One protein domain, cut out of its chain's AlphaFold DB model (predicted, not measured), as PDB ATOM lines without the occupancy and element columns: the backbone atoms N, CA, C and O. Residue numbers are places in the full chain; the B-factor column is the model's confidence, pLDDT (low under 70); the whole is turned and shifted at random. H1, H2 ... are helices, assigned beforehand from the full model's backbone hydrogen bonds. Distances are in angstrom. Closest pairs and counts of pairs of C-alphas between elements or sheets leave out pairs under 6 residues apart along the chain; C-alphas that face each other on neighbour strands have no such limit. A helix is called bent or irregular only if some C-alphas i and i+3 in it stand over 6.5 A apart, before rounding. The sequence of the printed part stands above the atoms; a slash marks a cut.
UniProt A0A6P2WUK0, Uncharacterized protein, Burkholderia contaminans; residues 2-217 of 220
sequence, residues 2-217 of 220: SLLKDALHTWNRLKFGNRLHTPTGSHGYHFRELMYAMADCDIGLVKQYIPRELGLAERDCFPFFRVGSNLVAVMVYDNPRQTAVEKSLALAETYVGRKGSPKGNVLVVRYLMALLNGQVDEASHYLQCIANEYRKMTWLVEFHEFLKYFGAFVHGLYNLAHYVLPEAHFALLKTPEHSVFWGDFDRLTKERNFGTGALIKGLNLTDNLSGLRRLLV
ATOM      1  N   SER A   2      56.747   8.585  23.929       79.06
ATOM      2  CA  SER A   2      55.796   8.616  22.794       79.06
ATOM      3  C   SER A   2      56.368   7.959  21.539       79.06
ATOM      4  O   SER A   2      55.730   7.078  20.988       79.06
ATOM      5  N   LEU A   3      57.621   8.278  21.194       83.50
ATOM      6  CA  LEU A   3      58.328   7.672  20.066       83.50
ATOM      7  C   LEU A   3      58.389   6.141  20.150       83.50
ATOM      8  O   LEU A   3      58.284   5.486  19.127       83.50
ATOM      9  N   LEU A   4      58.538   5.564  21.348       84.69
ATOM     10  CA  LEU A   4      58.560   4.110  21.523       84.69
ATOM     11  C   LEU A   4      57.183   3.495  21.252       84.69
ATOM     12  O   LEU A   4      57.092   2.486  20.561       84.69
ATOM     13  N   LYS A   5      56.115   4.110  21.769       87.62
ATOM     14  CA  LYS A   5      54.743   3.655  21.520       87.62
ATOM     15  C   LYS A   5      54.367   3.812  20.043       87.62
ATOM     16  O   LYS A   5      53.845   2.881  19.446       87.62
ATOM     17  N   ASP A   6      54.739   4.930  19.428       88.50
ATOM     18  CA  ASP A   6      54.545   5.191  17.997       88.50
ATOM     19  C   ASP A   6      55.382   4.226  17.125       88.50
ATOM     20  O   ASP A   6      54.910   3.721  16.104       88.50
ATOM     21  N   ALA A   7      56.607   3.890  17.545       85.56
ATOM     22  CA  ALA A   7      57.447   2.891  16.884       85.56
ATOM     23  C   ALA A   7      56.866   1.477  17.001       85.56
ATOM     24  O   ALA A   7      56.857   0.751  16.009       85.56
ATOM     25  N   LEU A   8      56.349   1.095  18.173       88.00
ATOM     26  CA  LEU A   8      55.670  -0.184  18.373       88.00
ATOM     27  C   LEU A   8      54.407  -0.276  17.509       88.00
ATOM     28  O   LEU A   8      54.233  -1.268  16.801       88.00
ATOM     29  N   HIS A   9      53.580   0.773  17.498       89.25
ATOM     30  CA  HIS A   9      52.397   0.868  16.641       89.25
ATOM     31  C   HIS A   9      52.762   0.708  15.161       89.25
ATOM     32  O   HIS A   9      52.239  -0.156  14.455       89.25
ATOM     33  N   THR A  10      53.730   1.496  14.695       84.56
ATOM     34  CA  THR A  10      54.221   1.456  13.312       84.56
ATOM     35  C   THR A  10      54.776   0.077  12.953       84.56
ATOM     36  O   THR A  10      54.458  -0.465  11.893       84.56
ATOM     37  N   TRP A  11      55.570  -0.526  13.841       83.12
ATOM     38  CA  TRP A  11      56.132  -1.862  13.644       83.12
ATOM     39  C   TRP A  11      55.038  -2.927  13.547       83.12
ATOM     40  O   TRP A  11      55.067  -3.734  12.616       83.12
ATOM     41  N   ASN A  12      54.036  -2.880  14.431       84.44
ATOM     42  CA  ASN A  12      52.876  -3.764  14.372       84.44
ATOM     43  C   ASN A  12      52.169  -3.639  13.012       84.44
ATOM     44  O   ASN A  12      51.936  -4.640  12.335       84.44
ATOM     45  N   ARG A  13      51.907  -2.418  12.534       82.69
ATOM     46  CA  ARG A  13      51.261  -2.209  11.226       82.69
ATOM     47  C   ARG A  13      52.098  -2.724  10.053       82.69
ATOM     48  O   ARG A  13      51.550  -3.384   9.172       82.69
ATOM     49  N   LEU A  14      53.412  -2.500  10.056       76.38
ATOM     50  CA  LEU A  14      54.305  -2.949   8.978       76.38
ATOM     51  C   LEU A  14      54.478  -4.472   8.941       76.38
ATOM     52  O   LEU A  14      54.389  -5.084   7.872       76.38
ATOM     53  N   LYS A  15      54.744  -5.083  10.098       74.06
ATOM     54  CA  LYS A  15      55.056  -6.514  10.211       74.06
ATOM     55  C   LYS A  15      53.807  -7.376  10.032       74.06
ATOM     56  O   LYS A  15      53.890  -8.476   9.480       74.06
ATOM     57  N   PHE A  16      52.663  -6.874  10.490       67.81
ATOM     58  CA  PHE A  16      51.482  -7.697  10.724       67.81
ATOM     59  C   PHE A  16      50.237  -7.247   9.968       67.81
ATOM     60  O   PHE A  16      49.442  -8.102   9.585       67.81
ATOM     61  N   GLY A  17      50.116  -5.961   9.620       58.47
ATOM     62  CA  GLY A  17      48.982  -5.451   8.837       58.47
ATOM     63  C   GLY A  17      48.839  -6.085   7.447       58.47
ATOM     64  O   GLY A  17      47.751  -6.103   6.887       58.47
ATOM     65  N   ASN A  18      49.915  -6.672   6.906       54.09
ATOM     66  CA  ASN A  18      49.921  -7.354   5.606       54.09
ATOM     67  C   ASN A  18      49.742  -8.885   5.683       54.09
ATOM     68  O   ASN A  18      49.598  -9.521   4.639       54.09
ATOM     69  N   ARG A  19      49.779  -9.504   6.875       54.91
ATOM     70  CA  ARG A  19      49.753 -10.979   7.027       54.91
ATOM     71  C   ARG A  19      48.347 -11.589   7.065       54.91
ATOM     72  O   ARG A  19      48.221 -12.801   7.173       54.91
ATOM     73  N   LEU A  20      47.304 -10.785   6.877       50.44
ATOM     74  CA  LEU A  20      45.894 -11.197   6.940       50.44
ATOM     75  C   LEU A  20      45.392 -12.004   5.724       50.44
ATOM     76  O   LEU A  20      44.196 -12.225   5.591       50.44
ATOM     77  N   HIS A  21      46.285 -12.448   4.835       45.31
ATOM     78  CA  HIS A  21      45.930 -13.146   3.593       45.31
ATOM     79  C   HIS A  21      46.456 -14.583   3.512       45.31
ATOM     80  O   HIS A  21      46.550 -15.121   2.411       45.31
ATOM     81  N   THR A  22      46.817 -15.240   4.621       43.16
ATOM     82  CA  THR A  22      47.106 -16.680   4.533       43.16
ATOM     83  C   THR A  22      45.789 -17.446   4.378       43.16
ATOM     84  O   THR A  22      44.989 -17.429   5.314       43.16
ATOM     85  N   PRO A  23      45.553 -18.152   3.255       38.03
ATOM     86  CA  PRO A  23      44.301 -18.871   2.978       38.03
ATOM     87  C   PRO A  23      44.072 -20.104   3.879       38.03
ATOM     88  O   PRO A  23      43.192 -20.913   3.610       38.03
ATOM     89  N   THR A  24      44.887 -20.280   4.925       42.94
ATOM     90  CA  THR A  24      45.035 -21.508   5.718       42.94
ATOM     91  C   THR A  24      44.947 -21.231   7.233       42.94
ATOM     92  O   THR A  24      45.883 -21.464   7.989       42.94
ATOM     93  N   GLY A  25      43.821 -20.680   7.687       53.22
ATOM     94  CA  GLY A  25      42.962 -21.389   8.650       53.22
ATOM     95  C   GLY A  25      43.198 -21.372  10.172       53.22
ATOM     96  O   GLY A  25      42.336 -21.913  10.855       53.22
ATOM     97  N   SER A  26      44.250 -20.792  10.773       66.44
ATOM     98  CA  SER A  26      44.355 -20.834  12.257       66.44
ATOM     99  C   SER A  26      45.122 -19.679  12.909       66.44
ATOM    100  O   SER A  26      46.332 -19.530  12.735       66.44
ATOM    101  N   HIS A  27      44.450 -18.929  13.792       74.19
ATOM    102  CA  HIS A  27      45.047 -17.905  14.674       74.19
ATOM    103  C   HIS A  27      45.964 -18.481  15.767       74.19
ATOM    104  O   HIS A  27      46.583 -17.741  16.539       74.19
ATOM    105  N   GLY A  28      46.090 -19.809  15.839       82.56
ATOM    106  CA  GLY A  28      46.943 -20.512  16.796       82.56
ATOM    107  C   GLY A  28      48.434 -20.222  16.646       82.56
ATOM    108  O   GLY A  28      49.175 -20.440  17.593       82.56
ATOM    109  N   TYR A  29      48.888 -19.698  15.505       81.88
ATOM    110  CA  TYR A  29      50.293 -19.331  15.287       81.88
ATOM    111  C   TYR A  29      50.647 -17.904  15.714       81.88
ATOM    112  O   TYR A  29      51.825 -17.555  15.729       81.88
ATOM    113  N   HIS A  30      49.651 -17.081  16.046       85.56
ATOM    114  CA  HIS A  30      49.832 -15.637  16.200       85.56
ATOM    115  C   HIS A  30      49.853 -15.160  17.649       85.56
ATOM    116  O   HIS A  30      49.822 -13.962  17.899       85.56
ATOM    117  N   PHE A  31      49.911 -16.074  18.622       90.88
ATOM    118  CA  PHE A  31      49.769 -15.732  20.039       90.88
ATOM    119  C   PHE A  31      50.734 -14.633  20.513       90.88
ATOM    120  O   PHE A  31      50.365 -13.747  21.284       90.88
ATOM    121  N   ARG A  32      51.975 -14.657  20.026       89.31
ATOM    122  CA  ARG A  32      52.977 -13.638  20.347       89.31
ATOM    123  C   ARG A  32      52.604 -12.283  19.744       89.31
ATOM    124  O   ARG A  32      52.688 -11.265  20.426       89.31
ATOM    125  N   GLU A  33      52.174 -12.283  18.492       88.25
ATOM    126  CA  GLU A  33      51.728 -11.105  17.756       88.25
ATOM    127  C   GLU A  33      50.494 -10.468  18.408       88.25
ATOM    128  O   GLU A  33      50.440  -9.244  18.507       88.25
ATOM    129  N   LEU A  34      49.575 -11.273  18.961       92.12
ATOM    130  CA  LEU A  34      48.463 -10.767  19.775       92.12
ATOM    131  C   LEU A  34      48.977  -9.927  20.947       92.12
ATOM    132  O   LEU A  34      48.479  -8.832  21.192       92.12
ATOM    133  N   MET A  35      49.989 -10.416  21.667       94.88
ATOM    134  CA  MET A  35      50.532  -9.693  22.820       94.88
ATOM    135  C   MET A  35      51.330  -8.460  22.401       94.88
ATOM    136  O   MET A  35      51.306  -7.458  23.105       94.88
ATOM    137  N   TYR A  36      51.988  -8.471  21.245       91.94
ATOM    138  CA  TYR A  36      52.643  -7.269  20.721       91.94
ATOM    139  C   TYR A  36      51.646  -6.199  20.266       91.94
ATOM    140  O   TYR A  36      51.879  -5.013  20.507       91.94
ATOM    141  N   ALA A  37      50.516  -6.598  19.682       92.12
ATOM    142  CA  ALA A  37      49.408  -5.691  19.405       92.12
ATOM    143  C   ALA A  37      48.805  -5.138  20.708       92.12
ATOM    144  O   ALA A  37      48.633  -3.927  20.843       92.12
ATOM    145  N   MET A  38      48.590  -5.989  21.717       96.00
ATOM    146  CA  MET A  38      48.107  -5.549  23.033       96.00
ATOM    147  C   MET A  38      49.102  -4.662  23.787       96.00
ATOM    148  O   MET A  38      48.685  -3.779  24.531       96.00
ATOM    149  N   ALA A  39      50.407  -4.814  23.577       95.19
ATOM    150  CA  ALA A  39      51.401  -3.915  24.164       95.19
ATOM    151  C   ALA A  39      51.215  -2.471  23.667       95.19
ATOM    152  O   ALA A  39      51.424  -1.517  24.414       95.19
ATOM    153  N   ASP A  40      50.732  -2.314  22.435       93.62
ATOM    154  CA  ASP A  40      50.288  -1.036  21.882       93.62
ATOM    155  C   ASP A  40      48.812  -0.709  22.184       93.62
ATOM    156  O   ASP A  40      48.358   0.385  21.893       93.62
ATOM    157  N   CYS A  41      48.071  -1.605  22.840       95.94
ATOM    158  CA  CYS A  41      46.622  -1.509  23.076       95.94
ATOM    159  C   CYS A  41      45.779  -1.540  21.783       95.94
ATOM    160  O   CYS A  41      44.638  -1.078  21.755       95.94
ATOM    161  N   ASP A  42      46.318  -2.105  20.700       93.56
ATOM    162  CA  ASP A  42      45.661  -2.160  19.393       93.56
ATOM    163  C   ASP A  42      44.695  -3.348  19.296       93.56
ATOM    164  O   ASP A  42      44.959  -4.366  18.646       93.56
ATOM    165  N   ILE A  43      43.544  -3.219  19.961       91.69
ATOM    166  CA  ILE A  43      42.510  -4.260  19.948       91.69
ATOM    167  C   ILE A  43      41.963  -4.522  18.538       91.69
ATOM    168  O   ILE A  43      41.565  -5.641  18.221       91.69
ATOM    169  N   GLY A  44      41.979  -3.508  17.666       88.94
ATOM    170  CA  GLY A  44      41.565  -3.651  16.275       88.94
ATOM    171  C   GLY A  44      42.443  -4.659  15.536       88.94
ATOM    172  O   GLY A  44      41.922  -5.563  14.884       88.94
ATOM    173  N   LEU A  45      43.765  -4.558  15.692       87.75
ATOM    174  CA  LEU A  45      44.704  -5.518  15.113       87.75
ATOM    175  C   LEU A  45      44.572  -6.915  15.744       87.75
ATOM    176  O   LEU A  45      44.635  -7.914  15.032       87.75
ATOM    177  N   VAL A  46      44.320  -7.010  17.055       90.06
ATOM    178  CA  VAL A  46      44.046  -8.301  17.722       90.06
ATOM    179  C   VAL A  46      42.797  -8.974  17.150       90.06
ATOM    180  O   VAL A  46      42.841 -10.160  16.825       90.06
ATOM    181  N   LYS A  47      41.700  -8.229  16.966       87.12
ATOM    182  CA  LYS A  47      40.462  -8.748  16.358       87.12
ATOM    183  C   LYS A  47      40.662  -9.167  14.897       87.12
ATOM    184  O   LYS A  47      40.036 -10.120  14.455       87.12
ATOM    185  N   GLN A  48      41.567  -8.520  14.161       84.88
ATOM    186  CA  GLN A  48      41.946  -8.966  12.813       84.88
ATOM    187  C   GLN A  48      42.701 -10.304  12.831       84.88
ATOM    188  O   GLN A  48      42.515 -11.125  11.938       84.88
ATOM    189  N   TYR A  49      43.527 -10.543  13.852       83.06
ATOM    190  CA  TYR A  49      44.235 -11.810  14.028       83.06
ATOM    191  C   TYR A  49      43.351 -12.970  14.480       83.06
ATOM    192  O   TYR A  49      43.692 -14.124  14.226       83.06
ATOM    193  N   ILE A  50      42.257 -12.667  15.175       84.75
ATOM    194  CA  ILE A  50      41.313 -13.643  15.713       84.75
ATOM    195  C   ILE A  50      39.917 -13.311  15.174       84.75
ATOM    196  O   ILE A  50      39.065 -12.802  15.909       84.75
ATOM    197  N   PRO A  51      39.677 -13.541  13.879       76.44
ATOM    198  CA  PRO A  51      38.405 -13.204  13.280       76.44
ATOM    199  C   PRO A  51      37.382 -14.279  13.722       76.44
ATOM    200  O   PRO A  51      37.675 -15.480  13.785       76.44
ATOM    201  N   ARG A  52      36.189 -13.841  14.150       77.62
ATOM    202  CA  ARG A  52      35.205 -14.659  14.897       77.62
ATOM    203  C   ARG A  52      34.738 -15.899  14.126       77.62
ATOM    204  O   ARG A  52      34.335 -16.904  14.709       77.62
ATOM    205  N   GLU A  53      34.777 -15.799  12.814       77.69
ATOM    206  CA  GLU A  53      34.322 -16.734  11.792       77.69
ATOM    207  C   GLU A  53      35.240 -17.961  11.735       77.69
ATOM    208  O   GLU A  53      34.775 -19.041  11.378       77.69
ATOM    209  N   LEU A  54      36.507 -17.822  12.155       75.69
ATOM    210  CA  LEU A  54      37.461 -18.931  12.279       75.69
ATOM    211  C   LEU A  54      37.295 -19.733  13.582       75.69
ATOM    212  O   LEU A  54      37.838 -20.828  13.709       75.69
ATOM    213  N   GLY A  55      36.529 -19.238  14.558       84.62
ATOM    214  CA  GLY A  55      36.258 -19.972  15.795       84.62
ATOM    215  C   GLY A  55      37.485 -20.129  16.705       84.62
ATOM    216  O   GLY A  55      38.093 -19.138  17.102       84.62
ATOM    217  N   LEU A  56      37.792 -21.364  17.123       85.88
ATOM    218  CA  LEU A  56      38.967 -21.698  17.944       85.88
ATOM    219  C   LEU A  56      40.068 -22.294  17.063       85.88
ATOM    220  O   LEU A  56      39.783 -23.046  16.140       85.88
ATOM    221  N   ALA A  57      41.321 -22.010  17.405       84.25
ATOM    222  CA  ALA A  57      42.490 -22.446  16.665       84.25
ATOM    223  C   ALA A  57      42.584 -23.974  16.627       84.25
ATOM    224  O   ALA A  57      42.451 -24.659  17.653       84.25
ATOM    225  N   GLU A  58      42.862 -24.491  15.432       80.00
ATOM    226  CA  GLU A  58      42.950 -25.920  15.156       80.00
ATOM    227  C   GLU A  58      44.251 -26.553  15.676       80.00
ATOM    228  O   GLU A  58      45.136 -25.895  16.229       80.00
ATOM    229  N   ARG A  59      44.366 -27.885  15.556       79.75
ATOM    230  CA  ARG A  59      45.482 -28.649  16.138       79.75
ATOM    231  C   ARG A  59      46.815 -28.487  15.420       79.75
ATOM    232  O   ARG A  59      47.829 -28.849  16.012       79.75
ATOM    233  N   ASP A  60      46.804 -27.951  14.213       79.56
ATOM    234  CA  ASP A  60      47.999 -27.720  13.420       79.56
ATOM    235  C   ASP A  60      48.687 -26.430  13.880       79.56
ATOM    236  O   ASP A  60      48.570 -25.408  13.233       79.56
ATOM    237  N   CYS A  61      49.249 -26.407  15.094       78.75
ATOM    238  CA  CYS A  61      50.138 -25.346  15.592       78.75
ATOM    239  C   CYS A  61      50.812 -25.773  16.907       78.75
ATOM    240  O   CYS A  61      50.432 -26.765  17.540       78.75
ATOM    241  N   PHE A  62      51.831 -25.023  17.346       85.94
ATOM    242  CA  PHE A  62      52.532 -25.312  18.600       85.94
ATOM    243  C   PHE A  62      51.543 -25.300  19.787       85.94
ATOM    244  O   PHE A  62      50.848 -24.299  19.977       85.94
ATOM    245  N   PRO A  63      51.472 -26.360  20.628       90.88
ATOM    246  CA  PRO A  63      50.399 -26.511  21.617       90.88
ATOM    247  C   PRO A  63      50.223 -25.326  22.569       90.88
ATOM    248  O   PRO A  63      49.095 -24.994  22.920       90.88
ATOM    249  N   PHE A  64      51.324 -24.684  22.966       93.31
ATOM    250  CA  PHE A  64      51.288 -23.486  23.802       93.31
ATOM    251  C   PHE A  64      50.596 -22.312  23.103       93.31
ATOM    252  O   PHE A  64      49.725 -21.686  23.697       93.31
ATOM    253  N   PHE A  65      50.953 -22.033  21.845       92.00
ATOM    254  CA  PHE A  65      50.366 -20.919  21.104       92.00
ATOM    255  C   PHE A  65      48.891 -21.171  20.814       92.00
ATOM    256  O   PHE A  65      48.084 -20.271  21.006       92.00
ATOM    257  N   ARG A  66      48.511 -22.416  20.502       92.38
ATOM    258  CA  ARG A  66      47.099 -22.805  20.389       92.38
ATOM    259  C   ARG A  66      46.303 -22.468  21.648       92.38
ATOM    260  O   ARG A  66      45.241 -21.864  21.565       92.38
ATOM    261  N   VAL A  67      46.808 -22.892  22.809       95.06
ATOM    262  CA  VAL A  67      46.156 -22.659  24.107       95.06
ATOM    263  C   VAL A  67      46.057 -21.163  24.390       95.06
ATOM    264  O   VAL A  67      44.970 -20.679  24.691       95.06
ATOM    265  N   GLY A  68      47.166 -20.433  24.245       95.88
ATOM    266  CA  GLY A  68      47.210 -18.990  24.468       95.88
ATOM    267  C   GLY A  68      46.243 -18.234  23.559       95.88
ATOM    268  O   GLY A  68      45.402 -17.486  24.050       95.88
ATOM    269  N   SER A  69      46.295 -18.489  22.250       94.06
ATOM    270  CA  SER A  69      45.399 -17.877  21.264       94.06
ATOM    271  C   SER A  69      43.929 -18.185  21.543       94.06
ATOM    272  O   SER A  69      43.101 -17.291  21.418       94.06
ATOM    273  N   ASN A  70      43.585 -19.411  21.949       94.75
ATOM    274  CA  ASN A  70      42.196 -19.774  22.255       94.75
ATOM    275  C   ASN A  70      41.661 -19.092  23.514       94.75
ATOM    276  O   ASN A  70      40.504 -18.672  23.523       94.75
ATOM    277  N   LEU A  71      42.489 -18.954  24.552       97.06
ATOM    278  CA  LEU A  71      42.119 -18.205  25.754       97.06
ATOM    279  C   LEU A  71      41.926 -16.715  25.442       97.06
ATOM    280  O   LEU A  71      40.922 -16.142  25.847       97.06
ATOM    281  N   VAL A  72      42.825 -16.101  24.667       96.31
ATOM    282  CA  VAL A  72      42.672 -14.695  24.247       96.31
ATOM    283  C   VAL A  72      41.449 -14.518  23.345       96.31
ATOM    284  O   VAL A  72      40.696 -13.566  23.519       96.31
ATOM    285  N   ALA A  73      41.205 -15.447  22.418       93.62
ATOM    286  CA  ALA A  73      40.062 -15.392  21.511       93.62
ATOM    287  C   ALA A  73      38.735 -15.300  22.268       93.62
ATOM    288  O   ALA A  73      37.920 -14.424  21.988       93.62
ATOM    289  N   VAL A  74      38.535 -16.163  23.269       95.06
ATOM    290  CA  VAL A  74      37.289 -16.151  24.046       95.06
ATOM    291  C   VAL A  74      37.151 -14.913  24.934       95.06
ATOM    292  O   VAL A  74      36.026 -14.538  25.226       95.06
ATOM    293  N   MET A  75      38.250 -14.252  25.316       95.19
ATOM    294  CA  MET A  75      38.205 -12.969  26.033       95.19
ATOM    295  C   MET A  75      37.867 -11.782  25.120       95.19
ATOM    296  O   MET A  75      37.267 -10.815  25.573       95.19
ATOM    297  N   VAL A  76      38.296 -11.823  23.855       91.88
ATOM    298  CA  VAL A  76      38.184 -10.694  22.911       91.88
ATOM    299  C   VAL A  76      36.893 -10.730  22.090       91.88
ATOM    300  O   VAL A  76      36.439  -9.700  21.586       91.88
ATOM    301  N   TYR A  77      36.285 -11.903  21.928       89.00
ATOM    302  CA  TYR A  77      34.968 -11.999  21.314       89.00
ATOM    303  C   TYR A  77      33.932 -11.294  22.187       89.00
ATOM    304  O   TYR A  77      33.755 -11.651  23.341       89.00
ATOM    305  N   ASP A  78      33.177 -10.355  21.609       79.38
ATOM    306  CA  ASP A  78      32.205  -9.546  22.362       79.38
ATOM    307  C   ASP A  78      31.087 -10.402  23.003       79.38
ATOM    308  O   ASP A  78      30.411  -9.950  23.916       79.38
ATOM    309  N   ASN A  79      30.892 -11.641  22.523       82.06
ATOM    310  CA  ASN A  79      30.009 -12.663  23.094       82.06
ATOM    311  C   ASN A  79      30.512 -14.068  22.695       82.06
ATOM    312  O   ASN A  79      30.062 -14.618  21.670       82.06
ATOM    313  N   PRO A  80      31.479 -14.653  23.424       85.50
ATOM    314  CA  PRO A  80      31.948 -15.997  23.130       85.50
ATOM    315  C   PRO A  80      30.833 -17.000  23.447       85.50
ATOM    316  O   PRO A  80      30.079 -16.848  24.406       85.50
ATOM    317  N   ARG A  81      30.719 -18.070  22.655       86.94
ATOM    318  CA  ARG A  81      29.841 -19.184  23.039       86.94
ATOM    319  C   ARG A  81      30.409 -19.819  24.308       86.94
ATOM    320  O   ARG A  81      31.600 -20.116  24.337       86.94
ATOM    321  N   GLN A  82      29.561 -20.114  25.291       90.75
ATOM    322  CA  GLN A  82      29.970 -20.787  26.531       90.75
ATOM    323  C   GLN A  82      30.766 -22.078  26.259       90.75
ATOM    324  O   GLN A  82      31.818 -22.315  26.842       90.75
ATOM    325  N   THR A  83      30.348 -22.848  25.252       91.25
ATOM    326  CA  THR A  83      31.057 -24.060  24.814       91.25
ATOM    327  C   THR A  83      32.470 -23.799  24.285       91.25
ATOM    328  O   THR A  83      33.312 -24.693  24.327       91.25
ATOM    329  N   ALA A  84      32.761 -22.604  23.765       92.44
ATOM    330  CA  ALA A  84      34.111 -22.220  23.365       92.44
ATOM    331  C   ALA A  84      34.973 -21.888  24.591       92.44
ATOM    332  O   ALA A  84      36.123 -22.312  24.639       92.44
ATOM    333  N   VAL A  85      34.406 -21.205  25.592       94.69
ATOM    334  CA  VAL A  85      35.078 -20.902  26.870       94.69
ATOM    335  C   VAL A  85      35.486 -22.196  27.574       94.69
ATOM    336  O   VAL A  85      36.661 -22.386  27.888       94.69
ATOM    337  N   GLU A  86      34.548 -23.131  27.725       95.31
ATOM    338  CA  GLU A  86      34.779 -24.439  28.354       95.31
ATOM    339  C   GLU A  86      35.850 -25.253  27.620       95.31
ATOM    340  O   GLU A  86      36.762 -25.795  28.244       95.31
ATOM    341  N   LYS A  87      35.797 -25.297  26.281       95.12
ATOM    342  CA  LYS A  87      36.815 -25.984  25.470       95.12
ATOM    343  C   LYS A  87      38.197 -25.351  25.623       95.12
ATOM    344  O   LYS A  87      39.184 -26.083  25.707       95.12
ATOM    345  N   SER A  88      38.280 -24.020  25.650       95.69
ATOM    346  CA  SER A  88      39.539 -23.296  25.858       95.69
ATOM    347  C   SER A  88      40.131 -23.580  27.241       95.69
ATOM    348  O   SER A  88      41.322 -23.879  27.333       95.69
ATOM    349  N   LEU A  89      39.310 -23.562  28.297       97.44
ATOM    350  CA  LEU A  89      39.727 -23.873  29.668       97.44
ATOM    351  C   LEU A  89      40.177 -25.331  29.820       97.44
ATOM    352  O   LEU A  89      41.288 -25.572  30.286       97.44
ATOM    353  N   ALA A  90      39.398 -26.297  29.329       96.62
ATOM    354  CA  ALA A  90      39.762 -27.717  29.392       96.62
ATOM    355  C   ALA A  90      41.086 -28.010  28.658       96.62
ATOM    356  O   ALA A  90      41.919 -28.811  29.100       96.62
ATOM    357  N   LEU A  91      41.316 -27.328  27.530       95.88
ATOM    358  CA  LEU A  91      42.572 -27.431  26.798       95.88
ATOM    359  C   LEU A  91      43.746 -26.828  27.586       95.88
ATOM    360  O   LEU A  91      44.845 -27.393  27.578       95.88
ATOM    361  N   ALA A  92      43.519 -25.701  28.260       97.50
ATOM    362  CA  ALA A  92      44.507 -25.044  29.106       97.50
ATOM    363  C   ALA A  92      44.887 -25.906  30.319       97.50
ATOM    364  O   ALA A  92      46.075 -26.121  30.562       97.50
ATOM    365  N   GLU A  93      43.903 -26.485  31.007       97.81
ATOM    366  CA  GLU A  93      44.109 -27.424  32.116       97.81
ATOM    367  C   GLU A  93      44.939 -28.633  31.677       97.81
ATOM    368  O   GLU A  93      45.942 -28.972  32.310       97.81
ATOM    369  N   THR A  94      44.592 -29.221  30.528       96.69
ATOM    370  CA  THR A  94      45.354 -30.331  29.934       96.69
ATOM    371  C   THR A  94      46.810 -29.935  29.666       96.69
ATOM    372  O   THR A  94      47.732 -30.710  29.930       96.69
ATOM    373  N   TYR A  95      47.048 -28.727  29.145       96.38
ATOM    374  CA  TYR A  95      48.399 -28.238  28.862       96.38
ATOM    375  C   TYR A  95      49.220 -28.010  30.138       96.38
ATOM    376  O   TYR A  95      50.391 -28.400  30.197       96.38
ATOM    377  N   VAL A  96      48.609 -27.403  31.158       97.31
ATOM    378  CA  VAL A  96      49.239 -27.120  32.456       97.31
ATOM    379  C   VAL A  96      49.543 -28.410  33.223       97.31
ATOM    380  O   VAL A  96      50.581 -28.485  33.879       97.31
ATOM    381  N   GLY A  97      48.688 -29.432  33.115       95.31
ATOM    382  CA  GLY A  97      48.893 -30.744  33.740       95.31
ATOM    383  C   GLY A  97      49.912 -31.639  33.024       95.31
ATOM    384  O   GLY A  97      50.352 -32.649  33.576       95.31
ATOM    385  N   ARG A  98      50.322 -31.294  31.797       94.62
ATOM    386  CA  ARG A  98      51.266 -32.101  31.018       94.62
ATOM    387  C   ARG A  98      52.681 -32.019  31.599       94.62
ATOM    388  O   ARG A  98      53.299 -30.956  31.661       94.62
ATOM    389  N   LYS A  99      53.250 -33.182  31.926       91.12
ATOM    390  CA  LYS A  99      54.657 -33.303  32.332       91.12
ATOM    391  C   LYS A  99      55.586 -32.805  31.216       91.12
ATOM    392  O   LYS A  99      55.435 -33.190  30.058       91.12
ATOM    393  N   GLY A 100      56.563 -31.976  31.580       87.75
ATOM    394  CA  GLY A 100      57.564 -31.436  30.652       87.75
ATOM    395  C   GLY A 100      57.149 -30.158  29.915       87.75
ATOM    396  O   GLY A 100      57.938 -29.654  29.118       87.75
ATOM    397  N   SER A 101      55.959 -29.602  30.177       91.44
ATOM    398  CA  SER A 101      55.605 -28.266  29.682       91.44
ATOM    399  C   SER A 101      56.592 -27.214  30.225       91.44
ATOM    400  O   SER A 101      56.841 -27.190  31.434       91.44
ATOM    401  N   PRO A 102      57.165 -26.331  29.379       93.38
ATOM    402  CA  PRO A 102      58.116 -25.320  29.837       93.38
ATOM    403  C   PRO A 102      57.507 -24.395  30.897       93.38
ATOM    404  O   PRO A 102      56.407 -23.875  30.706       93.38
ATOM    405  N   LYS A 103      58.245 -24.133  31.987       95.25
ATOM    406  CA  LYS A 103      57.780 -23.323  33.132       95.25
ATOM    407  C   LYS A 103      57.173 -21.983  32.700       95.25
ATOM    408  O   LYS A 103      56.066 -21.658  33.107       95.25
ATOM    409  N   GLY A 104      57.874 -21.231  31.848       95.38
ATOM    410  CA  GLY A 104      57.403 -19.930  31.362       95.38
ATOM    411  C   GLY A 104      56.062 -20.007  30.630       95.38
ATOM    412  O   GLY A 104      55.178 -19.193  30.871       95.38
ATOM    413  N   ASN A 105      55.870 -21.040  29.810       95.81
ATOM    414  CA  ASN A 105      54.629 -21.248  29.067       95.81
ATOM    415  C   ASN A 105      53.471 -21.587  30.010       95.81
ATOM    416  O   ASN A 105      52.374 -21.061  29.855       95.81
ATOM    417  N   VAL A 106      53.722 -22.433  31.014       97.94
ATOM    418  CA  VAL A 106      52.729 -22.774  32.043       97.94
ATOM    419  C   VAL A 106      52.294 -21.534  32.822       97.94
ATOM    420  O   VAL A 106      51.100 -21.361  33.050       97.94
ATOM    421  N   LEU A 107      53.231 -20.654  33.190       98.44
ATOM    422  CA  LEU A 107      52.913 -19.399  33.878       98.44
ATOM    423  C   LEU A 107      52.008 -18.498  33.026       98.44
ATOM    424  O   LEU A 107      51.016 -17.986  33.536       98.44
ATOM    425  N   VAL A 108      52.297 -18.361  31.727       98.56
ATOM    426  CA  VAL A 108      51.452 -17.590  30.797       98.56
ATOM    427  C   VAL A 108      50.049 -18.185  30.681       98.56
ATOM    428  O   VAL A 108      49.068 -17.449  30.736       98.56
ATOM    429  N   VAL A 109      49.922 -19.509  30.566       98.44
ATOM    430  CA  VAL A 109      48.601 -20.156  30.495       98.44
ATOM    431  C   VAL A 109      47.818 -19.959  31.795       98.44
ATOM    432  O   VAL A 109      46.644 -19.604  31.742       98.44
ATOM    433  N   ARG A 110      48.462 -20.113  32.957       98.69
ATOM    434  CA  ARG A 110      47.829 -19.875  34.265       98.69
ATOM    435  C   ARG A 110      47.375 -18.428  34.441       98.69
ATOM    436  O   ARG A 110      46.271 -18.207  34.923       98.69
ATOM    437  N   TYR A 111      48.175 -17.465  33.989       98.81
ATOM    438  CA  TYR A 111      47.785 -16.057  33.958       98.81
ATOM    439  C   TYR A 111      46.509 -15.828  33.139       98.81
ATOM    440  O   TYR A 111      45.566 -15.210  33.622       98.81
ATOM    441  N   LEU A 112      46.454 -16.365  31.916       98.69
ATOM    442  CA  LEU A 112      45.281 -16.217  31.053       98.69
ATOM    443  C   LEU A 112      44.042 -16.901  31.650       98.69
ATOM    444  O   LEU A 112      42.952 -16.344  31.589       98.69
ATOM    445  N   MET A 113      44.194 -18.076  32.266       98.62
ATOM    446  CA  MET A 113      43.093 -18.725  32.988       98.62
ATOM    447  C   MET A 113      42.598 -17.863  34.160       98.62
ATOM    448  O   MET A 113      41.393 -17.691  34.316       98.62
ATOM    449  N   ALA A 114      43.513 -17.287  34.946       98.50
ATOM    450  CA  ALA A 114      43.166 -16.408  36.060       98.50
ATOM    451  C   ALA A 114      42.413 -15.155  35.585       98.50
ATOM    452  O   ALA A 114      41.387 -14.811  36.168       98.50
ATOM    453  N   LEU A 115      42.853 -14.523  34.489       97.88
ATOM    454  CA  LEU A 115      42.128 -13.405  33.877       97.88
ATOM    455  C   LEU A 115      40.721 -13.800  33.429       97.88
ATOM    456  O   LEU A 115      39.766 -13.093  33.741       97.88
ATOM    457  N   LEU A 116      40.586 -14.931  32.727       96.38
ATOM    458  CA  LEU A 116      39.296 -15.397  32.207       96.38
ATOM    459  C   LEU A 116      38.292 -15.668  33.336       96.38
ATOM    460  O   LEU A 116      37.097 -15.451  33.165       96.38
ATOM    461  N   ASN A 117      38.792 -16.105  34.492       95.38
ATOM    462  CA  ASN A 117      38.001 -16.391  35.683       95.38
ATOM    463  C   ASN A 117      37.863 -15.187  36.638       95.38
ATOM    464  O   ASN A 117      37.317 -15.344  37.729       95.38
ATOM    465  N   GLY A 118      38.382 -14.005  36.283       95.38
ATOM    466  CA  GLY A 118      38.330 -12.810  37.137       95.38
ATOM    467  C   GLY A 118      39.154 -12.907  38.429       95.38
ATOM    468  O   GLY A 118      38.901 -12.174  39.383       95.38
ATOM    469  N   GLN A 119      40.139 -13.804  38.490       97.81
ATOM    470  CA  GLN A 119      40.975 -14.057  39.666       97.81
ATOM    471  C   GLN A 119      42.169 -13.087  39.695       97.81
ATOM    472  O   GLN A 119      43.284 -13.437  39.305       97.81
ATOM    473  N   VAL A 120      41.936 -11.848  40.140       97.88
ATOM    474  CA  VAL A 120      42.917 -10.745  40.055       97.88
ATOM    475  C   VAL A 120      44.208 -11.004  40.843       97.88
ATOM    476  O   VAL A 120      45.296 -10.690  40.353       97.88
ATOM    477  N   ASP A 121      44.121 -11.601  42.031       98.12
ATOM    478  CA  ASP A 121      45.303 -11.897  42.855       98.12
ATOM    479  C   ASP A 121      46.206 -12.950  42.196       98.12
ATOM    480  O   ASP A 121      47.423 -12.765  42.095       98.12
ATOM    481  N   GLU A 122      45.607 -14.019  41.666       98.44
ATOM    482  CA  GLU A 122      46.314 -15.051  40.899       98.44
ATOM    483  C   GLU A 122      46.911 -14.465  39.614       98.44
ATOM    484  O   GLU A 122      48.076 -14.717  39.297       98.44
ATOM    485  N   ALA A 123      46.156 -13.632  38.891       98.62
ATOM    486  CA  ALA A 123      46.655 -12.953  37.698       98.62
ATOM    487  C   ALA A 123      47.864 -12.059  38.029       98.62
ATOM    488  O   ALA A 123      48.886 -12.134  37.345       98.62
ATOM    489  N   SER A 124      47.801 -11.290  39.119       98.69
ATOM    490  CA  SER A 124      48.920 -10.471  39.607       98.69
ATOM    491  C   SER A 124      50.152 -11.328  39.913       98.69
ATOM    492  O   SER A 124      51.262 -11.020  39.470       98.69
ATOM    493  N   HIS A 125      49.957 -12.439  40.628       98.62
ATOM    494  CA  HIS A 125      51.027 -13.375  40.965       98.62
ATOM    495  C   HIS A 125      51.690 -13.969  39.713       98.62
ATOM    496  O   HIS A 125      52.920 -13.940  39.578       98.62
ATOM    497  N   TYR A 126      50.899 -14.493  38.774       98.75
ATOM    498  CA  TYR A 126      51.448 -15.094  37.562       98.75
ATOM    499  C   TYR A 126      52.116 -14.061  36.660       98.75
ATOM    500  O   TYR A 126      53.163 -14.372  36.096       98.75
ATOM    501  N   LEU A 127      51.589 -12.839  36.560       98.62
ATOM    502  CA  LEU A 127      52.212 -11.785  35.761       98.62
ATOM    503  C   LEU A 127      53.609 -11.421  36.284       98.62
ATOM    504  O   LEU A 127      54.554 -11.332  35.496       98.62
ATOM    505  N   GLN A 128      53.773 -11.313  37.607       98.56
ATOM    506  CA  GLN A 128      55.092 -11.136  38.221       98.56
ATOM    507  C   GLN A 128      56.027 -12.316  37.911       98.56
ATOM    508  O   GLN A 128      57.177 -12.125  37.509       98.56
ATOM    509  N   CYS A 129      55.543 -13.553  38.055       98.44
ATOM    510  CA  CYS A 129      56.329 -14.747  37.740       98.44
ATOM    511  C   CYS A 129      56.745 -14.801  36.258       98.44
ATOM    512  O   CYS A 129      57.869 -15.202  35.949       98.44
ATOM    513  N   ILE A 130      55.872 -14.371  35.343       97.81
ATOM    514  CA  ILE A 130      56.174 -14.252  33.911       97.81
ATOM    515  C   ILE A 130      57.280 -13.225  33.694       97.81
ATOM    516  O   ILE A 130      58.237 -13.529  32.983       97.81
ATOM    517  N   ALA A 131      57.195 -12.050  34.325       96.12
ATOM    518  CA  ALA A 131      58.227 -11.023  34.226       96.12
ATOM    519  C   ALA A 131      59.603 -11.543  34.691       96.12
ATOM    520  O   ALA A 131      60.607 -11.317  34.011       96.12
ATOM    521  N   ASN A 132      59.635 -12.324  35.776       95.50
ATOM    522  CA  ASN A 132      60.857 -12.931  36.317       95.50
ATOM    523  C   ASN A 132      61.453 -14.016  35.395       95.50
ATOM    524  O   ASN A 132      62.673 -14.143  35.271       95.50
ATOM    525  N   GLU A 133      60.613 -14.818  34.734       93.88
ATOM    526  CA  GLU A 133      61.064 -15.874  33.810       93.88
ATOM    527  C   GLU A 133      61.260 -15.369  32.370       93.88
ATOM    528  O   GLU A 133      61.783 -16.096  31.523       93.88
ATOM    529  N   TYR A 134      60.882 -14.120  32.091       90.69
ATOM    530  CA  TYR A 134      60.755 -13.559  30.748       90.69
ATOM    531  C   TYR A 134      61.988 -13.781  29.869       90.69
ATOM    532  O   TYR A 134      61.903 -14.265  28.740       90.69
ATOM    533  N   ARG A 135      63.177 -13.499  30.412       86.12
ATOM    534  CA  ARG A 135      64.440 -13.594  29.662       86.12
ATOM    535  C   ARG A 135      64.808 -15.026  29.257       86.12
ATOM    536  O   ARG A 135      65.589 -15.194  28.319       86.12
ATOM    537  N   LYS A 136      64.245 -16.040  29.921       88.81
ATOM    538  CA  LYS A 136      64.483 -17.467  29.645       88.81
ATOM    539  C   LYS A 136      63.506 -18.048  28.619       88.81
ATOM    540  O   LYS A 136      63.707 -19.167  28.160       88.81
ATOM    541  N   MET A 137      62.453 -17.318  28.249       88.50
ATOM    542  CA  MET A 137      61.478 -17.767  27.253       88.50
ATOM    543  C   MET A 137      62.071 -17.619  25.842       88.50
ATOM    544  O   MET A 137      62.054 -16.546  25.244       88.50
ATOM    545  N   THR A 138      62.642 -18.701  25.311       82.50
ATOM    546  CA  THR A 138      63.404 -18.696  24.048       82.50
ATOM    547  C   THR A 138      62.554 -18.415  22.808       82.50
ATOM    548  O   THR A 138      63.049 -17.826  21.857       82.50
ATOM    549  N   TRP A 139      61.260 -18.732  22.831       83.44
ATOM    550  CA  TRP A 139      60.328 -18.465  21.723       83.44
ATOM    551  C   TRP A 139      60.023 -16.964  21.510       83.44
ATOM    552  O   TRP A 139      59.387 -16.583  20.525       83.44
ATOM    553  N   LEU A 140      60.497 -16.101  22.416       79.19
ATOM    554  CA  LEU A 140      60.467 -14.641  22.273       79.19
ATOM    555  C   LEU A 140      61.717 -14.067  21.587       79.19
ATOM    556  O   LEU A 140      61.770 -12.865  21.345       79.19
ATOM    557  N   VAL A 141      62.736 -14.892  21.318       57.84
ATOM    558  CA  VAL A 141      64.063 -14.450  20.840       57.84
ATOM    559  C   VAL A 141      64.102 -14.229  19.328       57.84
ATOM    560  O   VAL A 141      65.007 -13.579  18.818       57.84
ATOM    561  N   GLU A 142      63.102 -14.709  18.599       53.25
ATOM    562  CA  GLU A 142      63.074 -14.590  17.149       53.25
ATOM    563  C   GLU A 142      62.774 -13.138  16.729       53.25
ATOM    564  O   GLU A 142      61.624 -12.704  16.656       53.25
ATOM    565  N   PHE A 143      63.860 -12.415  16.439       50.00
ATOM    566  CA  PHE A 143      64.008 -11.288  15.508       50.00
ATOM    567  C   PHE A 143      64.249  -9.872  16.029       50.00
ATOM    568  O   PHE A 143      64.737  -9.085  15.230       50.00
ATOM    569  N   HIS A 144      64.052  -9.520  17.304       59.28
ATOM    570  CA  HIS A 144      64.489  -8.197  17.793       59.28
ATOM    571  C   HIS A 144      64.841  -8.226  19.283       59.28
ATOM    572  O   HIS A 144      63.951  -8.198  20.135       59.28
ATOM    573  N   GLU A 145      66.139  -8.213  19.605       63.88
ATOM    574  CA  GLU A 145      66.641  -8.154  20.988       63.88
ATOM    575  C   GLU A 145      65.962  -7.041  21.798       63.88
ATOM    576  O   GLU A 145      65.601  -7.233  22.958       63.88
ATOM    577  N   PHE A 146      65.684  -5.910  21.144       70.19
ATOM    578  CA  PHE A 146      64.993  -4.772  21.732       70.19
ATOM    579  C   PHE A 146      63.638  -5.129  22.366       70.19
ATOM    580  O   PHE A 146      63.387  -4.737  23.503       70.19
ATOM    581  N   LEU A 147      62.780  -5.914  21.697       66.56
ATOM    582  CA  LEU A 147      61.456  -6.273  22.234       66.56
ATOM    583  C   LEU A 147      61.564  -7.137  23.496       66.56
ATOM    584  O   LEU A 147      60.743  -7.010  24.408       66.56
ATOM    585  N   LYS A 148      62.610  -7.967  23.573       70.06
ATOM    586  CA  LYS A 148      62.929  -8.792  24.742       70.06
ATOM    587  C   LYS A 148      63.541  -7.976  25.894       70.06
ATOM    588  O   LYS A 148      63.410  -8.356  27.055       70.06
ATOM    589  N   TYR A 149      64.192  -6.850  25.620       77.00
ATOM    590  CA  TYR A 149      64.631  -5.936  26.682       77.00
ATOM    591  C   TYR A 149      63.506  -5.020  27.165       77.00
ATOM    592  O   TYR A 149      63.389  -4.780  28.368       77.00
ATOM    593  N   PHE A 150      62.659  -4.566  26.241       82.69
ATOM    594  CA  PHE A 150      61.476  -3.758  26.522       82.69
ATOM    595  C   PHE A 150      60.367  -4.544  27.239       82.69
ATOM    596  O   PHE A 150      59.536  -3.949  27.915       82.69
ATOM    597  N   GLY A 151      60.338  -5.872  27.098       89.56
ATOM    598  CA  GLY A 151      59.297  -6.694  27.709       89.56
ATOM    599  C   GLY A 151      57.938  -6.527  27.040       89.56
ATOM    600  O   GLY A 151      56.919  -6.631  27.719       89.56
ATOM    601  N   ALA A 152      57.905  -6.291  25.720       91.88
ATOM    602  CA  ALA A 152      56.675  -6.012  24.967       91.88
ATOM    603  C   ALA A 152      55.562  -7.019  25.272       91.88
ATOM    604  O   ALA A 152      54.424  -6.649  25.507       91.88
ATOM    605  N   PHE A 153      55.901  -8.305  25.332       94.31
ATOM    606  CA  PHE A 153      54.926  -9.350  25.630       94.31
ATOM    607  C   PHE A 153      54.343  -9.232  27.054       94.31
ATOM    608  O   PHE A 153      53.158  -9.477  27.238       94.31
ATOM    609  N   VAL A 154      55.136  -8.818  28.053       96.44
ATOM    610  CA  VAL A 154      54.653  -8.597  29.433       96.44
ATOM    611  C   VAL A 154      53.734  -7.375  29.495       96.44
ATOM    612  O   VAL A 154      52.671  -7.452  30.108       96.44
ATOM    613  N   HIS A 155      54.086  -6.284  28.803       97.25
ATOM    614  CA  HIS A 155      53.188  -5.132  28.624       97.25
ATOM    615  C   HIS A 155      51.890  -5.535  27.925       97.25
ATOM    616  O   HIS A 155      50.811  -5.134  28.345       97.25
ATOM    617  N   GLY A 156      51.979  -6.388  26.905       97.25
ATOM    618  CA  GLY A 156      50.823  -6.947  26.212       97.25
ATOM    619  C   GLY A 156      49.882  -7.718  27.124       97.25
ATOM    620  O   GLY A 156      48.676  -7.498  27.080       97.25
ATOM    621  N   LEU A 157      50.427  -8.571  27.993       98.38
ATOM    622  CA  LEU A 157      49.635  -9.293  28.987       98.38
ATOM    623  C   LEU A 157      48.950  -8.340  29.974       98.38
ATOM    624  O   LEU A 157      47.769  -8.528  30.263       98.38
ATOM    625  N   TYR A 158      49.661  -7.324  30.473       98.50
ATOM    626  CA  TYR A 158      49.099  -6.336  31.402       98.50
ATOM    627  C   TYR A 158      47.975  -5.514  30.750       98.50
ATOM    628  O   TYR A 158      46.888  -5.381  31.307       98.50
ATOM    629  N   ASN A 159      48.189  -5.042  29.521       98.12
ATOM    630  CA  ASN A 159      47.186  -4.284  28.773       98.12
ATOM    631  C   ASN A 159      45.999  -5.155  28.330       98.12
ATOM    632  O   ASN A 159      44.881  -4.656  28.214       98.12
ATOM    633  N   LEU A 160      46.203  -6.460  28.114       98.25
ATOM    634  CA  LEU A 160      45.099  -7.403  27.930       98.25
ATOM    635  C   LEU A 160      44.213  -7.448  29.178       98.25
ATOM    636  O   LEU A 160      42.994  -7.432  29.047       98.25
ATOM    637  N   ALA A 161      44.797  -7.456  30.378       98.19
ATOM    638  CA  ALA A 161      44.009  -7.428  31.606       98.19
ATOM    639  C   ALA A 161      43.169  -6.151  31.724       98.19
ATOM    640  O   ALA A 161      42.010  -6.250  32.111       98.19
ATOM    641  N   HIS A 162      43.705  -4.989  31.331       97.75
ATOM    642  CA  HIS A 162      42.924  -3.746  31.255       97.75
ATOM    643  C   HIS A 162      41.720  -3.882  30.318       97.75
ATOM    644  O   HIS A 162      40.634  -3.408  30.626       97.75
ATOM    645  N   TYR A 163      41.908  -4.521  29.162       96.56
ATOM    646  CA  TYR A 163      40.831  -4.701  28.192       96.56
ATOM    647  C   TYR A 163      39.738  -5.669  28.676       96.56
ATOM    648  O   TYR A 163      38.566  -5.474  28.370       96.56
ATOM    649  N   VAL A 164      40.122  -6.727  29.394       95.50
ATOM    650  CA  VAL A 164      39.229  -7.846  29.743       95.50
ATOM    651  C   VAL A 164      38.543  -7.657  31.095       95.50
ATOM    652  O   VAL A 164      37.408  -8.095  31.279       95.50
ATOM    653  N   LEU A 165      39.223  -7.050  32.066       96.12
ATOM    654  CA  LEU A 165      38.693  -6.892  33.413       96.12
ATOM    655  C   LEU A 165      37.836  -5.624  33.524       96.12
ATOM    656  O   LEU A 165      38.177  -4.594  32.945       96.12
ATOM    657  N   PRO A 166      36.775  -5.643  34.350       95.62
ATOM    658  CA  PRO A 166      36.137  -4.415  34.808       95.62
ATOM    659  C   PRO A 166      37.160  -3.478  35.458       95.62
ATOM    660  O   PRO A 166      38.062  -3.941  36.158       95.62
ATOM    661  N   GLU A 167      36.974  -2.167  35.306       95.38
ATOM    662  CA  GLU A 167      37.900  -1.142  35.815       95.38
ATOM    663  C   GLU A 167      38.255  -1.344  37.298       95.38
ATOM    664  O   GLU A 167      39.429  -1.335  37.666       95.38
ATOM    665  N   ALA A 168      37.256  -1.635  38.141       96.31
ATOM    666  CA  ALA A 168      37.456  -1.891  39.568       96.31
ATOM    667  C   ALA A 168      38.350  -3.113  39.848       96.31
ATOM    668  O   ALA A 168      39.113  -3.108  40.809       96.31
ATOM    669  N   HIS A 169      38.281  -4.152  39.013       97.12
ATOM    670  CA  HIS A 169      39.147  -5.326  39.127       97.12
ATOM    671  C   HIS A 169      40.545  -5.043  38.578       97.12
ATOM    672  O   HIS A 169      41.532  -5.438  39.193       97.12
ATOM    673  N   PHE A 170      40.649  -4.332  37.453       97.81
ATOM    674  CA  PHE A 170      41.946  -3.955  36.900       97.81
ATOM    675  C   PHE A 170      42.734  -3.039  37.847       97.81
ATOM    676  O   PHE A 170      43.942  -3.210  37.988       97.81
ATOM    677  N   ALA A 171      42.061  -2.135  38.566       96.69
ATOM    678  CA  ALA A 171      42.685  -1.272  39.571       96.69
ATOM    679  C   ALA A 171      43.371  -2.049  40.715       96.69
ATOM    680  O   ALA A 171      44.276  -1.521  41.360       96.69
ATOM    681  N   LEU A 172      42.960  -3.298  40.958       97.69
ATOM    682  CA  LEU A 172      43.558  -4.188  41.956       97.69
ATOM    683  C   LEU A 172      44.709  -5.037  41.387       97.69
ATOM    684  O   LEU A 172      45.465  -5.637  42.154       97.69
ATOM    685  N   LEU A 173      44.865  -5.096  40.059       98.00
ATOM    686  CA  LEU A 173      45.931  -5.855  39.414       98.00
ATOM    687  C   LEU A 173      47.285  -5.188  39.680       98.00
ATOM    688  O   LEU A 173      47.529  -4.044  39.290       98.00
ATOM    689  N   LYS A 174      48.206  -5.927  40.302       97.75
ATOM    690  CA  LYS A 174      49.536  -5.399  40.618       97.75
ATOM    691  C   LYS A 174      50.386  -5.279  39.358       97.75
ATOM    692  O   LYS A 174      50.512  -6.220  38.574       97.75
ATOM    693  N   THR A 175      51.011  -4.120  39.199       96.00
ATOM    694  CA  THR A 175      52.034  -3.909  38.177       96.00
ATOM    695  C   THR A 175      53.272  -4.759  38.492       96.00
ATOM    696  O   THR A 175      53.687  -4.794  39.651       96.00
ATOM    697  N   PRO A 176      53.891  -5.432  37.503       96.19
ATOM    698  CA  PRO A 176      55.097  -6.217  37.746       96.19
ATOM    699  C   PRO A 176      56.282  -5.362  38.208       96.19
ATOM    700  O   PRO A 176      56.683  -4.412  37.537       96.19
ATOM    701  N   GLU A 177      56.911  -5.767  39.303       96.00
ATOM    702  CA  GLU A 177      58.153  -5.199  39.821       96.00
ATOM    703  C   GLU A 177      59.344  -5.919  39.175       96.00
ATOM    704  O   GLU A 177      59.931  -6.847  39.736       96.00
ATOM    705  N   HIS A 178      59.667  -5.565  37.929       94.69
ATOM    706  CA  HIS A 178      60.800  -6.156  37.214       94.69
ATOM    707  C   HIS A 178      61.338  -5.220  36.128       94.69
ATOM    708  O   HIS A 178      60.577  -4.523  35.466       94.69
ATOM    709  N   SER A 179      62.643  -5.273  35.843       91.19
ATOM    710  CA  SER A 179      63.296  -4.366  34.880       91.19
ATOM    711  C   SER A 179      62.804  -4.503  33.432       91.19
ATOM    712  O   SER A 179      63.118  -3.672  32.588       91.19
ATOM    713  N   VAL A 180      62.107  -5.597  33.109       90.44
ATOM    714  CA  VAL A 180      61.495  -5.803  31.782       90.44
ATOM    715  C   VAL A 180      60.157  -5.078  31.663       90.44
ATOM    716  O   VAL A 180      59.684  -4.883  30.558       90.44
ATOM    717  N   PHE A 181      59.545  -4.672  32.774       94.44
ATOM    718  CA  PHE A 181      58.307  -3.910  32.775       94.44
ATOM    719  C   PHE A 181      58.640  -2.430  32.966       94.44
ATOM    720  O   PHE A 181      58.840  -1.935  34.073       94.44
ATOM    721  N   TRP A 182      58.799  -1.722  31.853       93.94
ATOM    722  CA  TRP A 182      59.239  -0.329  31.861       93.94
ATOM    723  C   TRP A 182      58.142   0.597  32.399       93.94
ATOM    724  O   TRP A 182      57.179   0.898  31.694       93.94
ATOM    725  N   GLY A 183      58.323   1.095  33.625       93.19
ATOM    726  CA  GLY A 183      57.351   1.965  34.297       93.19
ATOM    727  C   GLY A 183      57.016   3.247  33.528       93.19
ATOM    728  O   GLY A 183      55.867   3.671  33.520       93.19
ATOM    729  N   ASP A 184      57.973   3.836  32.804       92.00
ATOM    730  CA  ASP A 184      57.707   5.024  31.976       92.00
ATOM    731  C   ASP A 184      56.785   4.731  30.781       92.00
ATOM    732  O   ASP A 184      56.037   5.608  30.345       92.00
ATOM    733  N   PHE A 185      56.840   3.513  30.234       93.94
ATOM    734  CA  PHE A 185      55.951   3.098  29.150       93.94
ATOM    735  C   PHE A 185      54.533   2.829  29.666       93.94
ATOM    736  O   PHE A 185      53.561   3.257  29.039       93.94
ATOM    737  N   ASP A 186      54.419   2.165  30.818       95.81
ATOM    738  CA  ASP A 186      53.141   1.938  31.498       95.81
ATOM    739  C   ASP A 186      52.472   3.265  31.883       95.81
ATOM    740  O   ASP A 186      51.319   3.505  31.522       95.81
ATOM    741  N   ARG A 187      53.224   4.184  32.505       95.19
ATOM    742  CA  ARG A 187      52.735   5.525  32.853       95.19
ATOM    743  C   ARG A 187      52.194   6.262  31.628       95.19
ATOM    744  O   ARG A 187      51.061   6.728  31.664       95.19
ATOM    745  N   LEU A 188      52.950   6.299  30.528       93.94
ATOM    746  CA  LEU A 188      52.487   6.920  29.282       93.94
ATOM    747  C   LEU A 188      51.226   6.241  28.723       93.94
ATOM    748  O   LEU A 188      50.352   6.908  28.171       93.94
ATOM    749  N   THR A 189      51.140   4.913  28.815       95.12
ATOM    750  CA  THR A 189      49.968   4.163  28.345       95.12
ATOM    751  C   THR A 189      48.729   4.537  29.156       95.12
ATOM    752  O   THR A 189      47.689   4.813  28.559       95.12
ATOM    753  N   LYS A 190      48.856   4.661  30.482       95.69
ATOM    754  CA  LYS A 190      47.790   5.132  31.380       95.69
ATOM    755  C   LYS A 190      47.411   6.593  31.124       95.69
ATOM    756  O   LYS A 190      46.231   6.886  30.992       95.69
ATOM    757  N   GLU A 191      48.385   7.490  30.955       95.06
ATOM    758  CA  GLU A 191      48.152   8.905  30.595       95.06
ATOM    759  C   GLU A 191      47.380   9.058  29.273       95.06
ATOM    760  O   GLU A 191      46.630  10.014  29.086       95.06
ATOM    761  N   ARG A 192      47.550   8.107  28.348       93.25
ATOM    762  CA  ARG A 192      46.819   8.039  27.075       93.25
ATOM    763  C   ARG A 192      45.533   7.210  27.152       93.25
ATOM    764  O   ARG A 192      44.988   6.882  26.100       93.25
ATOM    765  N   ASN A 193      45.063   6.848  28.347       94.88
ATOM    766  CA  ASN A 193      43.884   6.003  28.563       94.88
ATOM    767  C   ASN A 193      43.925   4.705  27.744       94.88
ATOM    768  O   ASN A 193      42.955   4.348  27.080       94.88
ATOM    769  N   PHE A 194      45.081   4.033  27.733       95.50
ATOM    770  CA  PHE A 194      45.303   2.808  26.959       95.50
ATOM    771  C   PHE A 194      45.040   2.982  25.450       95.50
ATOM    772  O   PHE A 194      44.687   2.037  24.753       95.50
ATOM    773  N   GLY A 195      45.232   4.192  24.916       93.38
ATOM    774  CA  GLY A 195      45.189   4.449  23.477       93.38
ATOM    775  C   GLY A 195      46.401   3.872  22.739       93.38
ATOM    776  O   GLY A 195      47.437   3.594  23.347       93.38
ATOM    777  N   THR A 196      46.297   3.730  21.416       92.88
ATOM    778  CA  THR A 196      47.403   3.272  20.560       92.88
ATOM    779  C   THR A 196      48.460   4.351  20.334       92.88
ATOM    780  O   THR A 196      48.254   5.539  20.608       92.88
ATOM    781  N   GLY A 197      49.632   3.949  19.844       89.12
ATOM    782  CA  GLY A 197      50.576   4.875  19.222       89.12
ATOM    783  C   GLY A 197      50.041   5.468  17.914       89.12
ATOM    784  O   GLY A 197      48.973   5.100  17.418       89.12
ATOM    785  N   ALA A 198      50.805   6.402  17.358       86.88
ATOM    786  CA  ALA A 198      50.597   6.943  16.020       86.88
ATOM    787  C   ALA A 198      51.608   6.352  15.027       86.88
ATOM    788  O   ALA A 198      52.690   5.902  15.405       86.88
ATOM    789  N   LEU A 199      51.281   6.393  13.733       82.19
ATOM    790  CA  LEU A 199      52.274   6.147  12.690       82.19
ATOM    791  C   LEU A 199      53.356   7.231  12.739       82.19
ATOM    792  O   LEU A 199      53.051   8.424  12.836       82.19
ATOM    793  N   ILE A 200      54.622   6.829  12.640       77.38
ATOM    794  CA  ILE A 200      55.731   7.782  12.547       77.38
ATOM    795  C   ILE A 200      55.561   8.618  11.264       77.38
ATOM    796  O   ILE A 200      55.436   8.081  10.163       77.38
ATOM    797  N   LYS A 201      55.547   9.951  11.415       60.78
ATOM    798  CA  LYS A 201      55.379  10.913  10.310       60.78
ATOM    799  C   LYS A 201      56.363  10.616   9.170       60.78
ATOM    800  O   LYS A 201      57.558  10.479   9.411       60.78
ATOM    801  N   GLY A 202      55.853  10.551   7.938       56.56
ATOM    802  CA  GLY A 202      56.621  10.201   6.735       56.56
ATOM    803  C   GLY A 202      56.458   8.746   6.275       56.56
ATOM    804  O   GLY A 202      56.798   8.437   5.138       56.56
ATOM    805  N   LEU A 203      55.879   7.865   7.099       56.03
ATOM    806  CA  LEU A 203      55.457   6.525   6.682       56.03
ATOM    807  C   LEU A 203      53.986   6.555   6.256       56.03
ATOM    808  O   LEU A 203      53.089   6.358   7.075       56.03
ATOM    809  N   ASN A 204      53.732   6.814   4.972       48.97
ATOM    810  CA  ASN A 204      52.394   6.659   4.407       48.97
ATOM    811  C   ASN A 204      52.174   5.186   4.027       48.97
ATOM    812  O   ASN A 204      52.754   4.694   3.062       48.97
ATOM    813  N   LEU A 205      51.373   4.454   4.808       53.72
ATOM    814  CA  LEU A 205      51.124   3.022   4.577       53.72
ATOM    815  C   LEU A 205      50.236   2.748   3.347       53.72
ATOM    816  O   LEU A 205      50.146   1.598   2.921       53.72
ATOM    817  N   THR A 206      49.588   3.774   2.783       50.50
ATOM    818  CA  THR A 206      48.791   3.665   1.549       50.50
ATOM    819  C   THR A 206      49.651   3.687   0.287       50.50
ATOM    820  O   THR A 206      49.233   3.166  -0.744       50.50
ATOM    821  N   ASP A 207      50.871   4.222   0.372       44.44
ATOM    822  CA  ASP A 207      51.793   4.312  -0.755       44.44
ATOM    823  C   ASP A 207      52.770   3.142  -0.685       44.44
ATOM    824  O   ASP A 207      53.814   3.219  -0.046       44.44
ATOM    825  N   ASN A 208      52.375   2.020  -1.298       47.22
ATOM    826  CA  ASN A 208      53.203   0.870  -1.681       47.22
ATOM    827  C   ASN A 208      54.643   0.876  -1.115       47.22
ATOM    828  O   ASN A 208      55.619   1.132  -1.822       47.22
ATOM    829  N   LEU A 209      54.789   0.508   0.164       50.22
ATOM    830  CA  LEU A 209      56.074   0.320   0.851       50.22
ATOM    831  C   LEU A 209      56.810  -0.956   0.387       50.22
ATOM    832  O   LEU A 209      57.378  -1.705   1.186       50.22
ATOM    833  N   SER A 210      56.817  -1.222  -0.919       50.22
ATOM    834  CA  SER A 210      57.557  -2.326  -1.540       50.22
ATOM    835  C   SER A 210      59.067  -2.221  -1.273       50.22
ATOM    836  O   SER A 210      59.726  -3.243  -1.104       50.22
ATOM    837  N   GLY A 211      59.605  -1.002  -1.143       49.00
ATOM    838  CA  GLY A 211      61.006  -0.750  -0.782       49.00
ATOM    839  C   GLY A 211      61.344  -1.065   0.680       49.00
ATOM    840  O   GLY A 211      62.371  -1.677   0.955       49.00
ATOM    841  N   LEU A 212      60.451  -0.746   1.623       49.31
ATOM    842  CA  LEU A 212      60.633  -1.075   3.046       49.31
ATOM    843  C   LEU A 212      60.455  -2.578   3.321       49.31
ATOM    844  O   LEU A 212      61.079  -3.107   4.239       49.31
ATOM    845  N   ARG A 213      59.693  -3.298   2.478       45.69
ATOM    846  CA  ARG A 213      59.683  -4.774   2.476       45.69
ATOM    847  C   ARG A 213      61.052  -5.372   2.132       45.69
ATOM    848  O   ARG A 213      61.382  -6.403   2.701       45.69
ATOM    849  N   ARG A 214      61.851  -4.741   1.258       38.56
ATOM    850  CA  ARG A 214      63.208  -5.220   0.910       38.56
ATOM    851  C   ARG A 214      64.192  -5.046   2.070       38.56
ATOM    852  O   ARG A 214      64.938  -5.963   2.376       38.56
ATOM    853  N   LEU A 215      64.103  -3.932   2.798       39.59
ATOM    854  CA  LEU A 215      64.941  -3.664   3.979       39.59
ATOM    855  C   LEU A 215      64.666  -4.598   5.176       39.59
ATOM    856  O   LEU A 215      65.474  -4.657   6.096       39.59
ATOM    857  N   LEU A 216      63.537  -5.315   5.183       39.53
ATOM    858  CA  LEU A 216      63.177  -6.287   6.226       39.53
ATOM    859  C   LEU A 216      63.443  -7.749   5.827       39.53
ATOM    860  O   LEU A 216      63.199  -8.639   6.643       39.53
ATOM    861  N   VAL A 217      63.899  -7.995   4.594       36.47
ATOM    862  CA  VAL A 217      64.261  -9.330   4.081       36.47
ATOM    863  C   VAL A 217      65.781  -9.497   3.964       36.47
ATOM    864  O   VAL A 217      66.251 -10.622   4.058       36.47
TER     865      VAL A 217
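What this domain is: This is residues 2 to 217 of the 220 residues of an uncharacterized protein of Burkholderia contaminans (UniProt A0A6P2WUK0). Five helices, H4, H5, H6, H7 and H9, form an up-and-down bundle, each running against the one before it in the chain, and H2 packs across H9 at one side of it. H1 and H3 run back along H2, H11 lies near H1 and H9, and a long tail leads from H11 past H1 to the small H12, the helix farthest from the mean of the C-alphas. You have 216 printed residues with twelve named helices, H1 to H12 in order, and no named strand; the class is all helix. The whole is compact, with a radius of gyration of the C-alphas of 16.8 A, and rounded, spanning 48 by 40 by 33 A.

Where its parts are: Find C-alpha 2 at (55.796, 8.616, 22.794); from there H1, residues 2 to 16, runs 20.7 A. After residues 17 to 30 you meet H2, residues 31 to 39, 12.6 A long, and then H3, residues 43 to 49. Look next at C-alpha 63, at (50.399, -26.511, 21.617), where H4 begins; it holds residues 63 to 76 and is 20.0 A long. H5, residues 82 to 97, measures 22.6 A, and H6, residues 103 to 116, 20.1 A. H7, residues 120 to 136, is the longest helix by residues at 24.9 A; it has a kink of 28 degrees near residue 130 and is irregular, with C-alphas 132 and 135 7.6 A apart. Then come H8, residues 145 to 150, H9, residues 152 to 164 and 18.2 A long, and H10, residues 167 to 170. H11 takes residues 183 to 191, and H12, residues 210 to 215, ends at C-alpha 215 at (64.941, -3.664, 3.979).

How they stand to each other: Begin in the bundle, where H4 and H5 form a hairpin: they touch at Asn 70 and Ser 88, closest C-alphas 5.7 A apart, at a shallow tilt of 33 degrees, only just short of steep. H5 and H6 form another, at 26 degrees, with the C-alphas of Val 96 and Val 106 closest at 5.6 A. In the hairpin of H6 and H7 the closest C-alphas, of Tyr 111 and Ala 123, are 5.0 A apart. H9 touches H7 with residues 154 to 158 alone, running opposite ways at a shallow tilt of 16 degrees; the closest C-alphas are those of Val 154 and Ala 131, 6.5 A apart. Now turn to H2, which touches H9 about perpendicular, at 75 degrees, with the C-alphas of Ala 39 and Gly 156 closest at 3.7 A. H2 forms hairpins with H1, closest C-alphas Ala 37 and Asn 12 at 6.4 A, and with H3, Leu 34 and Val 46 at 5.5 A. H8, H10, H11 and H12 touch no helix; H11 is close to H1 but not clearly touching, with the C-alphas of Leu 188 and Ser 2 7.5 A apart. In H1 to H6, H8, H9 and H11 every O i to N i+4 pair is within hydrogen-bond range; H7 has 11 of 13 and H12 1 of 2, while H10 is too short for such a pair.

The domain as a whole: The two C-alphas farthest apart are those of Lys 99 and Gly 202, at 50.5 A. The printed part has no cut. The links H1 to H2, H3 to H4, H10 to H11 and H11 to H12 are long, the last with 18 residues. Residues 141 to 146 stand free. The mean pLDDT of the printed part is 85.1; look for values under 70 at residues 16 to 26, 141 to 145, 147 and 201 to 217.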